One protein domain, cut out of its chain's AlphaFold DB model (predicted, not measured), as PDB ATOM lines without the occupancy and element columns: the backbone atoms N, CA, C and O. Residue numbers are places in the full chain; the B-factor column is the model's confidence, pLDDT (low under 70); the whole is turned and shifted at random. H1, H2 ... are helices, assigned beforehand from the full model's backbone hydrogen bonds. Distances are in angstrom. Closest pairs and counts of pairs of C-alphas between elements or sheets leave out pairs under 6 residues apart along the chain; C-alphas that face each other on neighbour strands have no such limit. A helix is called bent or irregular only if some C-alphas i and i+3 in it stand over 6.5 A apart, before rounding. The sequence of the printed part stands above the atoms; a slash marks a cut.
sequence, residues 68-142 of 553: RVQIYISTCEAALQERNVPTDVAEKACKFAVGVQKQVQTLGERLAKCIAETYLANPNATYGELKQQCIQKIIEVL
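This is residues 68 to 142 of the 553 residues of an uncharacterized protein of Candidatus Aenigmarchaeota archaeon (UniProt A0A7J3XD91). Four helices, of which H2 is the shortest, follow one another in a bent row, each crossing the next at a steep angle, with H2 and H3 in the middle and H1 and H4 at the two ends. H1 and H4 make the two sides of a wide V: the last residues of H1 and the first residues of H4 come toward each other, while Arg 68 and Leu 142 lie far apart at the open side, and residues 98 to 106 arch from H2 to H3. The printed part has 75 residues with four named helices, in the order H1, H2, H3, H4 along the chain, and no named strand; the class is all helix. The whole is compact, with a radius of gyration of the C-alphas of 11.5 A and spans of 36 by 26 by 20 A.

H3, residues 107 to 121, is the longest helix by residues, with 15. It touches H2, residues 87 to 97, where the C-alphas of Ala 93 and Ala 112 are the closest, 4.5 A apart. H2 and H3 run the same way at a steep tilt of 62 degrees. H3 also touches H4, residues 127 to 140, with the C-alphas of Cys 114 and Cys 134 the closest at 5.7 A. These two run opposite ways at a steep tilt of 63 degrees. H1, residues 68 to 81, touches H2, and the closest C-alphas are those of Glu 77 and Ala 90, 5.3 A apart. H1 and H2 run opposite ways at a steep tilt of 47 degrees. The helix packing is mostly crossed, with none of these three pairs at a shallow tilt. H1 and H3 are apart, as are H2 and H4; H1 and H4 are only just apart, with their closest C-alphas 8.2 A from each other. In H1, H2, H3 and H4 every O i to N i+4 pair is within hydrogen-bond range.

H3 runs 21.2 A from C-alpha 107 at (133.602, 108.601, 124.436) to C-alpha 121 at (126.268, 108.658, 144.343). H2, residues 87 to 97, is 15.1 A long. H4, residues 127 to 140, is 19.6 A long and ends with C-alpha 140 at (120.089, 106.363, 126.356). H1, residues 68 to 81, is 20.1 A long and begins with C-alpha 68 at (145.219, 119.531, 148.475).

The two C-alphas farthest apart are those of Arg 68 and Leu 142, at 36.4 A. The printed part has no cut. The links from H1 to H2 and from H3 to H4 are tight, and the link from H2 to H3 is short, with 9 residues. The mean pLDDT of the printed part is 71.9, and 22 residues are under 70: residues 68 to 69, 83, 99 to 108, 119 to 121, 123 and 138 to 142.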
ATOM      1  N   ARG A  68     146.396 120.199 147.905       63.09
ATOM      2  CA  ARG A  68     145.219 119.531 148.475       63.09
ATOM      3  C   ARG A  68     144.406 118.787 147.417       63.09
ATOM      4  O   ARG A  68     143.986 117.671 147.683       63.09
ATOM      5  N   VAL A  69     144.210 119.369 146.233       66.31
ATOM      6  CA  VAL A  69     143.497 118.736 145.108       66.31
ATOM      7  C   VAL A  69     144.249 117.499 144.617       66.31
ATOM      8  O   VAL A  69     143.623 116.469 144.386       66.31
ATOM      9  N   GLN A  70     145.584 117.554 144.567       70.75
ATOM     10  CA  GLN A  70     146.404 116.405 144.175       70.75
ATOM     11  C   GLN A  70     146.274 115.224 145.153       70.75
ATOM     12  O   GLN A  70     146.184 114.079 144.720       70.75
ATOM     13  N   ILE A  71     146.197 115.499 146.462       71.25
ATOM     14  CA  ILE A  71     145.973 114.470 147.493       71.25
ATOM     15  C   ILE A  71     144.590 113.817 147.332       71.25
ATOM     16  O   ILE A  71     144.449 112.610 147.514       71.25
ATOM     17  N   TYR A  72     143.559 114.589 146.972       72.88
ATOM     18  CA  TYR A  72     142.225 114.035 146.720       72.88
ATOM     19  C   TYR A  72     142.178 113.164 145.465       72.88
ATOM     20  O   TYR A  72     141.527 112.121 145.487       72.88
ATOM     21  N   ILE A  73     142.880 113.562 144.399       74.50
ATOM     22  CA  ILE A  73     142.974 112.774 143.166       74.50
ATOM     23  C   ILE A  73     143.660 111.436 143.450       74.50
ATOM     24  O   ILE A  73     143.069 110.402 143.164       74.50
ATOM     25  N   SER A  74     144.819 111.432 144.116       73.19
ATOM     26  CA  SER A  74     145.536 110.184 144.413       73.19
ATOM     27  C   SER A  74     144.772 109.260 145.369       73.19
ATOM     28  O   SER A  74     144.793 108.042 145.209       73.19
ATOM     29  N   THR A  75     144.041 109.819 146.341       79.62
ATOM     30  CA  THR A  75     143.187 109.032 147.251       79.62
ATOM     31  C   THR A  75     141.992 108.420 146.511       79.62
ATOM     32  O   THR A  75     141.610 107.280 146.773       79.62
ATOM     33  N   CYS A  76     141.405 109.164 145.570       78.00
ATOM     34  CA  CYS A  76     140.330 108.684 144.706       78.00
ATOM     35  C   CYS A  76     140.824 107.593 143.740       78.00
ATOM     36  O   CYS A  76     140.162 106.568 143.593       78.00
ATOM     37  N   GLU A  77     142.003 107.771 143.138       80.50
ATOM     38  CA  GLU A  77     142.621 106.792 142.240       80.50
ATOM     39  C   GLU A  77     142.898 105.474 142.959       80.50
ATOM     40  O   GLU A  77     142.488 104.427 142.466       80.50
ATOM     41  N   ALA A  78     143.496 105.522 144.153       75.50
ATOM     42  CA  ALA A  78     143.755 104.332 144.960       75.50
ATOM     43  C   ALA A  78     142.458 103.570 145.299       75.50
ATOM     44  O   ALA A  78     142.390 102.354 145.132       75.50
ATOM     45  N   ALA A  79     141.394 104.284 145.687       74.75
ATOM     46  CA  ALA A  79     140.097 103.681 146.003       74.75
ATOM     47  C   ALA A  79     139.408 103.036 144.782       74.75
ATOM     48  O   ALA A  79     138.680 102.050 144.926       74.75
ATOM     49  N   LEU A  80     139.620 103.581 143.579       75.62
ATOM     50  CA  LEU A  80     139.118 102.999 142.332       75.62
ATOM     51  C   LEU A  80     139.995 101.825 141.858       75.62
ATOM     52  O   LEU A  80     139.468 100.817 141.384       75.62
ATOM     53  N   GLN A  81     141.313 101.896 142.040       78.00
ATOM     54  CA  GLN A  81     142.241 100.815 141.696       78.00
ATOM     55  C   GLN A  81     142.044  99.565 142.563       78.00
ATOM     56  O   GLN A  81     142.041  98.460 142.025       78.00
ATOM     57  N   GLU A  82     141.760  99.716 143.865       78.69
ATOM     58  CA  GLU A  82     141.384  98.599 144.758       78.69
ATOM     59  C   GLU A  82     140.148  97.819 144.266       78.69
ATOM     60  O   GLU A  82     139.873  96.709 144.721       78.69
ATOM     61  N   ARG A  83     139.398  98.385 143.313       67.94
ATOM     62  CA  ARG A  83     138.177  97.816 142.732       67.94
ATOM     63  C   ARG A  83     138.330  97.416 141.269       67.94
ATOM     64  O   ARG A  83     137.324  97.249 140.577       67.94
ATOM     65  N   ASN A  84     139.568  97.242 140.811       77.12
ATOM     66  CA  ASN A  84     139.922  96.844 139.448       77.12
ATOM     67  C   ASN A  84     139.468  97.842 138.365       77.12
ATOM     68  O   ASN A  84     139.221  97.445 137.225       77.12
ATOM     69  N   VAL A  85     139.344  99.133 138.695       73.12
ATOM     70  CA  VAL A  85     139.179 100.173 137.670       73.12
ATOM     71  C   VAL A  85     140.532 100.393 136.977       73.12
ATOM     72  O   VAL A  85     141.522 100.617 137.675       73.12
ATOM     73  N   PRO A  86     140.603 100.364 135.632       79.69
ATOM     74  CA  PRO A  86     141.825 100.677 134.896       79.69
ATOM     75  C   PRO A  86     142.387 102.049 135.280       79.69
ATOM     76  O   PRO A  86     141.633 103.014 135.430       79.69
ATOM     77  N   THR A  87     143.709 102.138 135.435       78.44
ATOM     78  CA  THR A  87     144.404 103.333 135.943       78.44
ATOM     79  C   THR A  87     144.088 104.599 135.143       78.44
ATOM     80  O   THR A  87     143.853 105.653 135.726       78.44
ATOM     81  N   ASP A  88     143.996 104.488 133.820       75.62
ATOM     82  CA  ASP A  88     143.673 105.589 132.909       75.62
ATOM     83  C   ASP A  88     142.228 106.098 133.068       75.62
ATOM     84  O   ASP A  88     141.954 107.293 132.926       75.62
ATOM     85  N   VAL A  89     141.293 105.202 133.396       76.62
ATOM     86  CA  VAL A  89     139.886 105.534 133.661       76.62
ATOM     87  C   VAL A  89     139.726 106.116 135.065       76.62
ATOM     88  O   VAL A  89     138.971 107.075 135.236       76.62
ATOM     89  N   ALA A  90     140.447 105.577 136.052       77.38
ATOM     90  CA  ALA A  90     140.450 106.061 137.429       77.38
ATOM     91  C   ALA A  90     140.986 107.497 137.518       77.38
ATOM     92  O   ALA A  90     140.315 108.364 138.078       77.38
ATOM     93  N   GLU A  91     142.125 107.776 136.879       80.38
ATOM     94  CA  GLU A  91     142.729 109.112 136.838       80.38
ATOM     95  C   GLU A  91     141.763 110.147 136.239       80.38
ATOM     96  O   GLU A  91     141.496 111.200 136.826       80.38
ATOM     97  N   LYS A  92     141.164 109.834 135.083       79.38
ATOM     98  CA  LYS A  92     140.203 110.730 134.421       79.38
ATOM     99  C   LYS A  92     138.940 110.923 135.255       79.38
ATOM    100  O   LYS A  92     138.477 112.054 135.404       79.38
ATOM    101  N   ALA A  93     138.391 109.855 135.833       78.06
ATOM    102  CA  ALA A  93     137.209 109.936 136.686       78.06
ATOM    103  C   ALA A  93     137.465 110.825 137.915       78.06
ATOM    104  O   ALA A  93     136.657 111.701 138.222       78.06
ATOM    105  N   CYS A  94     138.619 110.684 138.566       78.50
ATOM    106  CA  CYS A  94     138.986 111.508 139.715       78.50
ATOM    107  C   CYS A  94     139.227 112.977 139.327       78.50
ATOM    108  O   CYS A  94     138.795 113.881 140.045       78.50
ATOM    109  N   LYS A  95     139.802 113.249 138.147       77.06
ATOM    110  CA  LYS A  95     139.910 114.620 137.607       77.06
ATOM    111  C   LYS A  95     138.545 115.259 137.326       77.06
ATOM    112  O   LYS A  95     138.385 116.458 137.578       77.06
ATOM    113  N   PHE A  96     137.559 114.489 136.858       76.62
ATOM    114  CA  PHE A  96     136.175 114.958 136.701       76.62
ATOM    115  C   PHE A  96     135.478 115.171 138.052       76.62
ATOM    116  O   PHE A  96     134.830 116.200 138.236       76.62
ATOM    117  N   ALA A  97     135.650 114.256 139.012       74.00
ATOM    118  CA  ALA A  97     135.046 114.345 140.345       74.00
ATOM    119  C   ALA A  97     135.477 115.613 141.099       74.00
ATOM    120  O   ALA A  97     134.662 116.253 141.762       74.00
ATOM    121  N   VAL A  98     136.752 115.997 140.971       70.94
ATOM    122  CA  VAL A  98     137.314 117.191 141.628       70.94
ATOM    123  C   VAL A  98     137.150 118.458 140.765       70.94
ATOM    124  O   VAL A  98     137.493 119.560 141.189       70.94
ATOM    125  N   GLY A  99     136.576 118.337 139.562       64.06
ATOM    126  CA  GLY A  99     136.265 119.466 138.680       64.06
ATOM    127  C   GLY A  99     137.480 120.110 138.005       64.06
ATOM    128  O   GLY A  99     137.366 121.236 137.511       64.06
ATOM    129  N   VAL A 100     138.620 119.406 137.978       69.69
ATOM    130  CA  VAL A 100     139.848 119.807 137.267       69.69
ATOM    131  C   VAL A 100     139.641 119.675 135.761       69.69
ATOM    132  O   VAL A 100     139.986 120.575 135.002       69.69
ATOM    133  N   GLN A 101     138.994 118.591 135.329       63.72
ATOM    134  CA  GLN A 101     138.573 118.400 133.944       63.72
ATOM    135  C   GLN A 101     137.064 118.658 133.841       63.72
ATOM    136  O   GLN A 101     136.273 118.047 134.555       63.72
ATOM    137  N   LYS A 102     136.652 119.603 132.986       59.88
ATOM    138  CA  LYS A 102     135.231 119.986 132.814       59.88
ATOM    139  C   LYS A 102     134.668 119.634 131.441       59.88
ATOM    140  O   LYS A 102     133.472 119.367 131.325       59.88
ATOM    141  N   GLN A 103     135.517 119.639 130.416       56.00
ATOM    142  CA  GLN A 103     135.133 119.322 129.044       56.00
ATOM    143  C   GLN A 103     135.372 117.847 128.739       56.00
ATOM    144  O   GLN A 103     136.316 117.239 129.239       56.00
ATOM    145  N   VAL A 104     134.484 117.292 127.918       64.06
ATOM    146  CA  VAL A 104     134.501 115.897 127.494       64.06
ATOM    147  C   VAL A 104     134.629 115.879 125.978       64.06
ATOM    148  O   VAL A 104     133.724 116.343 125.288       64.06
ATOM    149  N   GLN A 105     135.742 115.365 125.468       54.09
ATOM    150  CA  GLN A 105     136.071 115.341 124.043       54.09
ATOM    151  C   GLN A 105     135.905 113.941 123.446       54.09
ATOM    152  O   GLN A 105     135.574 113.804 122.271       54.09
ATOM    153  N   THR A 106     136.074 112.893 124.257       65.25
ATOM    154  CA  THR A 106     136.019 111.498 123.794       65.25
ATOM    155  C   THR A 106     134.940 110.675 124.494       65.25
ATOM    156  O   THR A 106     134.446 111.010 125.574       65.25
ATOM    157  N   LEU A 107     134.572 109.549 123.880       63.38
ATOM    158  CA  LEU A 107     133.602 108.601 124.436       63.38
ATOM    159  C   LEU A 107     134.122 107.963 125.740       63.38
ATOM    160  O   LEU A 107     133.361 107.796 126.694       63.38
ATOM    161  N   GLY A 108     135.435 107.723 125.826       67.62
ATOM    162  CA  GLY A 108     136.106 107.280 127.055       67.62
ATOM    163  C   GLY A 108     136.035 108.306 128.192       67.62
ATOM    164  O   GLY A 108     135.858 107.936 129.348       67.62
ATOM    165  N   GLU A 109     136.078 109.605 127.888       72.44
ATOM    166  CA  GLU A 109     135.903 110.663 128.892       72.44
ATOM    167  C   GLU A 109     134.444 110.825 129.343       72.44
ATOM    168  O   GLU A 109     134.206 111.124 130.512       72.44
ATOM    169  N   ARG A 110     133.454 110.567 128.468       73.38
ATOM    170  CA  ARG A 110     132.032 110.487 128.875       73.38
ATOM    171  C   ARG A 110     131.825 109.367 129.883       73.38
ATOM    172  O   ARG A 110     131.135 109.560 130.884       73.38
ATOM    173  N   LEU A 111     132.454 108.220 129.628       77.25
ATOM    174  CA  LEU A 111     132.439 107.079 130.532       77.25
ATOM    175  C   LEU A 111     133.116 107.417 131.863       77.25
ATOM    176  O   LEU A 111     132.502 107.223 132.907       77.25
ATOM    177  N   ALA A 112     134.320 107.995 131.842       77.12
ATOM    178  CA  ALA A 112     135.038 108.392 133.054       77.12
ATOM    179  C   ALA A 112     134.256 109.420 133.892       77.12
ATOM    180  O   ALA A 112     134.160 109.279 135.110       77.12
ATOM    181  N   LYS A 113     133.626 110.412 133.249       79.12
ATOM    182  CA  LYS A 113     132.769 111.396 133.924       79.12
ATOM    183  C   LYS A 113     131.530 110.752 134.548       79.12
ATOM    184  O   LYS A 113     131.218 111.028 135.702       79.12
ATOM    185  N   CYS A 114     130.843 109.867 133.826       79.56
ATOM    186  CA  CYS A 114     129.690 109.163 134.383       79.56
ATOM    187  C   CYS A 114     130.087 108.258 135.557       79.56
ATOM    188  O   CYS A 114     129.371 108.209 136.560       79.56
ATOM    189  N   ILE A 115     131.228 107.565 135.460       77.56
ATOM    190  CA  ILE A 115     131.758 106.737 136.549       77.56
ATOM    191  C   ILE A 115     132.053 107.614 137.765       77.56
ATOM    192  O   ILE A 115     131.664 107.244 138.865       77.56
ATOM    193  N   ALA A 116     132.646 108.797 137.576       75.50
ATOM    194  CA  ALA A 116     132.886 109.756 138.651       75.50
ATOM    195  C   ALA A 116     131.586 110.191 139.355       75.50
ATOM    196  O   ALA A 116     131.483 110.124 140.579       75.50
ATOM    197  N   GLU A 117     130.568 110.586 138.587       75.38
ATOM    198  CA  GLU A 117     129.269 111.032 139.113       75.38
ATOM    199  C   GLU A 117     128.499 109.893 139.805       75.38
ATOM    200  O   GLU A 117     127.886 110.089 140.855       75.38
ATOM    201  N   THR A 118     128.555 108.684 139.244       76.94
ATOM    202  CA  THR A 118     127.843 107.512 139.770       76.94
ATOM    203  C   THR A 118     128.556 106.920 140.988       76.94
ATOM    204  O   THR A 118     127.891 106.491 141.926       76.94
ATOM    205  N   TYR A 119     129.890 106.969 141.032       67.94
ATOM    206  CA  TYR A 119     130.690 106.580 142.197       67.94
ATOM    207  C   TYR A 119     130.432 107.493 143.401       67.94
ATOM    208  O   TYR A 119     130.248 107.001 144.512       67.94
ATOM    209  N   LEU A 120     130.334 108.811 143.183       67.31
ATOM    210  CA  LEU A 120     129.956 109.759 144.238       67.31
ATOM    211  C   LEU A 120     128.549 109.481 144.793       67.31
ATOM    212  O   LEU A 120     128.300 109.702 145.976       67.31
ATOM    213  N   ALA A 121     127.637 108.986 143.952       69.19
ATOM    214  CA  ALA A 121     126.268 108.658 144.343       69.19
ATOM    215  C   ALA A 121     126.126 107.268 144.991       69.19
ATOM    216  O   ALA A 121     125.257 107.083 145.844       69.19
ATOM    217  N   ASN A 122     126.951 106.291 144.606       74.44
ATOM    218  CA  ASN A 122     126.938 104.943 145.168       74.44
ATOM    219  C   ASN A 122     128.367 104.398 145.356       74.44
ATOM    220  O   ASN A 122     128.874 103.652 144.512       74.44
ATOM    221  N   PRO A 123     129.009 104.710 146.495       68.81
ATOM    222  CA  PRO A 123     130.396 104.348 146.743       68.81
ATOM    223  C   PRO A 123     130.604 102.851 147.000       68.81
ATOM    224  O   PRO A 123     131.734 102.463 147.256       68.81
ATOM    225  N   ASN A 124     129.581 101.990 146.931       73.69
ATOM    226  CA  ASN A 124     129.704 100.541 147.158       73.69
ATOM    227  C   ASN A 124     129.529  99.688 145.888       73.69
ATOM    228  O   ASN A 124     129.679  98.473 145.965       73.69
ATOM    229  N   ALA A 125     129.226 100.292 144.734       70.75
ATOM    230  CA  ALA A 125     129.059  99.560 143.477       70.75
ATOM    231  C   ALA A 125     130.402  99.045 142.918       70.75
ATOM    232  O   ALA A 125     131.449  99.690 143.068       70.75
ATOM    233  N   THR A 126     130.372  97.881 142.264       76.00
ATOM    234  CA  THR A 126     131.537  97.293 141.583       76.00
ATOM    235  C   THR A 126     131.818  97.993 140.250       76.00
ATOM    236  O   THR A 126     130.930  98.606 139.653       76.00
ATOM    237  N   TYR A 127     133.051  97.894 139.735       71.94
ATOM    238  CA  TYR A 127     133.400  98.508 138.446       71.94
ATOM    239  C   TYR A 127     132.534  97.988 137.290       71.94
ATOM    240  O   TYR A 127     132.120  98.774 136.441       71.94
ATOM    241  N   GLY A 128     132.207  96.691 137.282       71.06
ATOM    242  CA  GLY A 128     131.324  96.096 136.274       71.06
ATOM    243  C   GLY A 128     129.932  96.734 136.262       71.06
ATOM    244  O   GLY A 128     129.439  97.114 135.201       71.06
ATOM    245  N   GLU A 129     129.342  96.940 137.441       75.62
ATOM    246  CA  GLU A 129     128.027  97.577 137.600       75.62
ATOM    247  C   GLU A 129     128.055  99.061 137.217       75.62
ATOM    248  O   GLU A 129     127.178  99.531 136.490       75.62
ATOM    249  N   LEU A 130     129.085  99.799 137.653       74.88
ATOM    250  CA  LEU A 130     129.271 101.212 137.306       74.88
ATOM    251  C   LEU A 130     129.465 101.393 135.797       74.88
ATOM    252  O   LEU A 130     128.852 102.273 135.191       74.88
ATOM    253  N   LYS A 131     130.283 100.537 135.174       76.06
ATOM    254  CA  LYS A 131     130.552 100.560 133.733       76.06
ATOM    255  C   LYS A 131     129.286 100.260 132.934       76.06
ATOM    256  O   LYS A 131     128.977 101.021 132.022       76.06
ATOM    257  N   GLN A 132     128.530  99.216 133.283       77.75
ATOM    258  CA  GLN A 132     127.273  98.890 132.598       77.75
ATOM    259  C   GLN A 132     126.234 100.008 132.731       77.75
ATOM    260  O   GLN A 132     125.700 100.457 131.719       77.75
ATOM    261  N   GLN A 133     125.997 100.520 133.944       78.56
ATOM    262  CA  GLN A 133     125.044 101.616 134.157       78.56
ATOM    263  C   GLN A 133     125.436 102.878 133.385       78.56
ATOM    264  O   GLN A 133     124.578 103.553 132.815       78.56
ATOM    265  N   CYS A 134     126.728 103.201 133.343       79.56
ATOM    266  CA  CYS A 134     127.204 104.374 132.627       79.56
ATOM    267  C   CYS A 134     127.175 104.215 131.114       79.56
ATOM    268  O   CYS A 134     126.784 105.156 130.429       79.56
ATOM    269  N   ILE A 135     127.516 103.042 130.584       75.19
ATOM    270  CA  ILE A 135     127.353 102.746 129.157       75.19
ATOM    271  C   ILE A 135     125.877 102.871 128.773       75.19
ATOM    272  O   ILE A 135     125.560 103.546 127.797       75.19
ATOM    273  N   GLN A 136     124.967 102.322 129.578       72.19
ATOM    274  CA  GLN A 136     123.535 102.391 129.310       72.19
ATOM    275  C   GLN A 136     123.002 103.830 129.356       72.19
ATOM    276  O   GLN A 136     122.301 104.239 128.437       72.19
ATOM    277  N   LYS A 137     123.436 104.649 130.325       71.88
ATOM    278  CA  LYS A 137     123.135 106.094 130.351       71.88
ATOM    279  C   LYS A 137     123.720 106.850 129.156       71.88
ATOM    280  O   LYS A 137     123.076 107.753 128.634       71.88
ATOM    281  N   ILE A 138     124.932 106.515 128.713       68.88
ATOM    282  CA  ILE A 138     125.569 107.161 127.553       68.88
ATOM    283  C   ILE A 138     124.826 106.810 126.259       68.88
ATOM    284  O   ILE A 138     124.696 107.669 125.388       68.88
ATOM    285  N   ILE A 139     124.310 105.583 126.153       60.25
ATOM    286  CA  ILE A 139     123.512 105.112 125.015       60.25
ATOM    287  C   ILE A 139     122.097 105.722 125.041       60.25
ATOM    288  O   ILE A 139     121.621 106.192 124.011       60.25
ATOM    289  N   GLU A 140     121.439 105.790 126.204       54.19
ATOM    290  CA  GLU A 140     120.089 106.363 126.356       54.19
ATOM    291  C   GLU A 140     120.050 107.892 126.159       54.19
ATOM    292  O   GLU A 140     119.023 108.440 125.759       54.19
ATOM    293  N   VAL A 141     121.172 108.594 126.374       50.56
ATOM    294  CA  VAL A 141     121.309 110.056 126.189       50.56
ATOM    295  C   VAL A 141     121.819 110.422 124.781       50.56
ATOM    296  O   VAL A 141     122.319 111.520 124.550       50.56
ATOM    297  N   LEU A 142     121.615 109.557 123.785       41.44
ATOM    298  CA  LEU A 142     121.672 109.947 122.373       41.44
ATOM    299  C   LEU A 142     120.260 110.178 121.791       41.44
ATOM    300  O   LEU A 142     119.884 109.501 120.833       41.44
TER     301      LEU A 142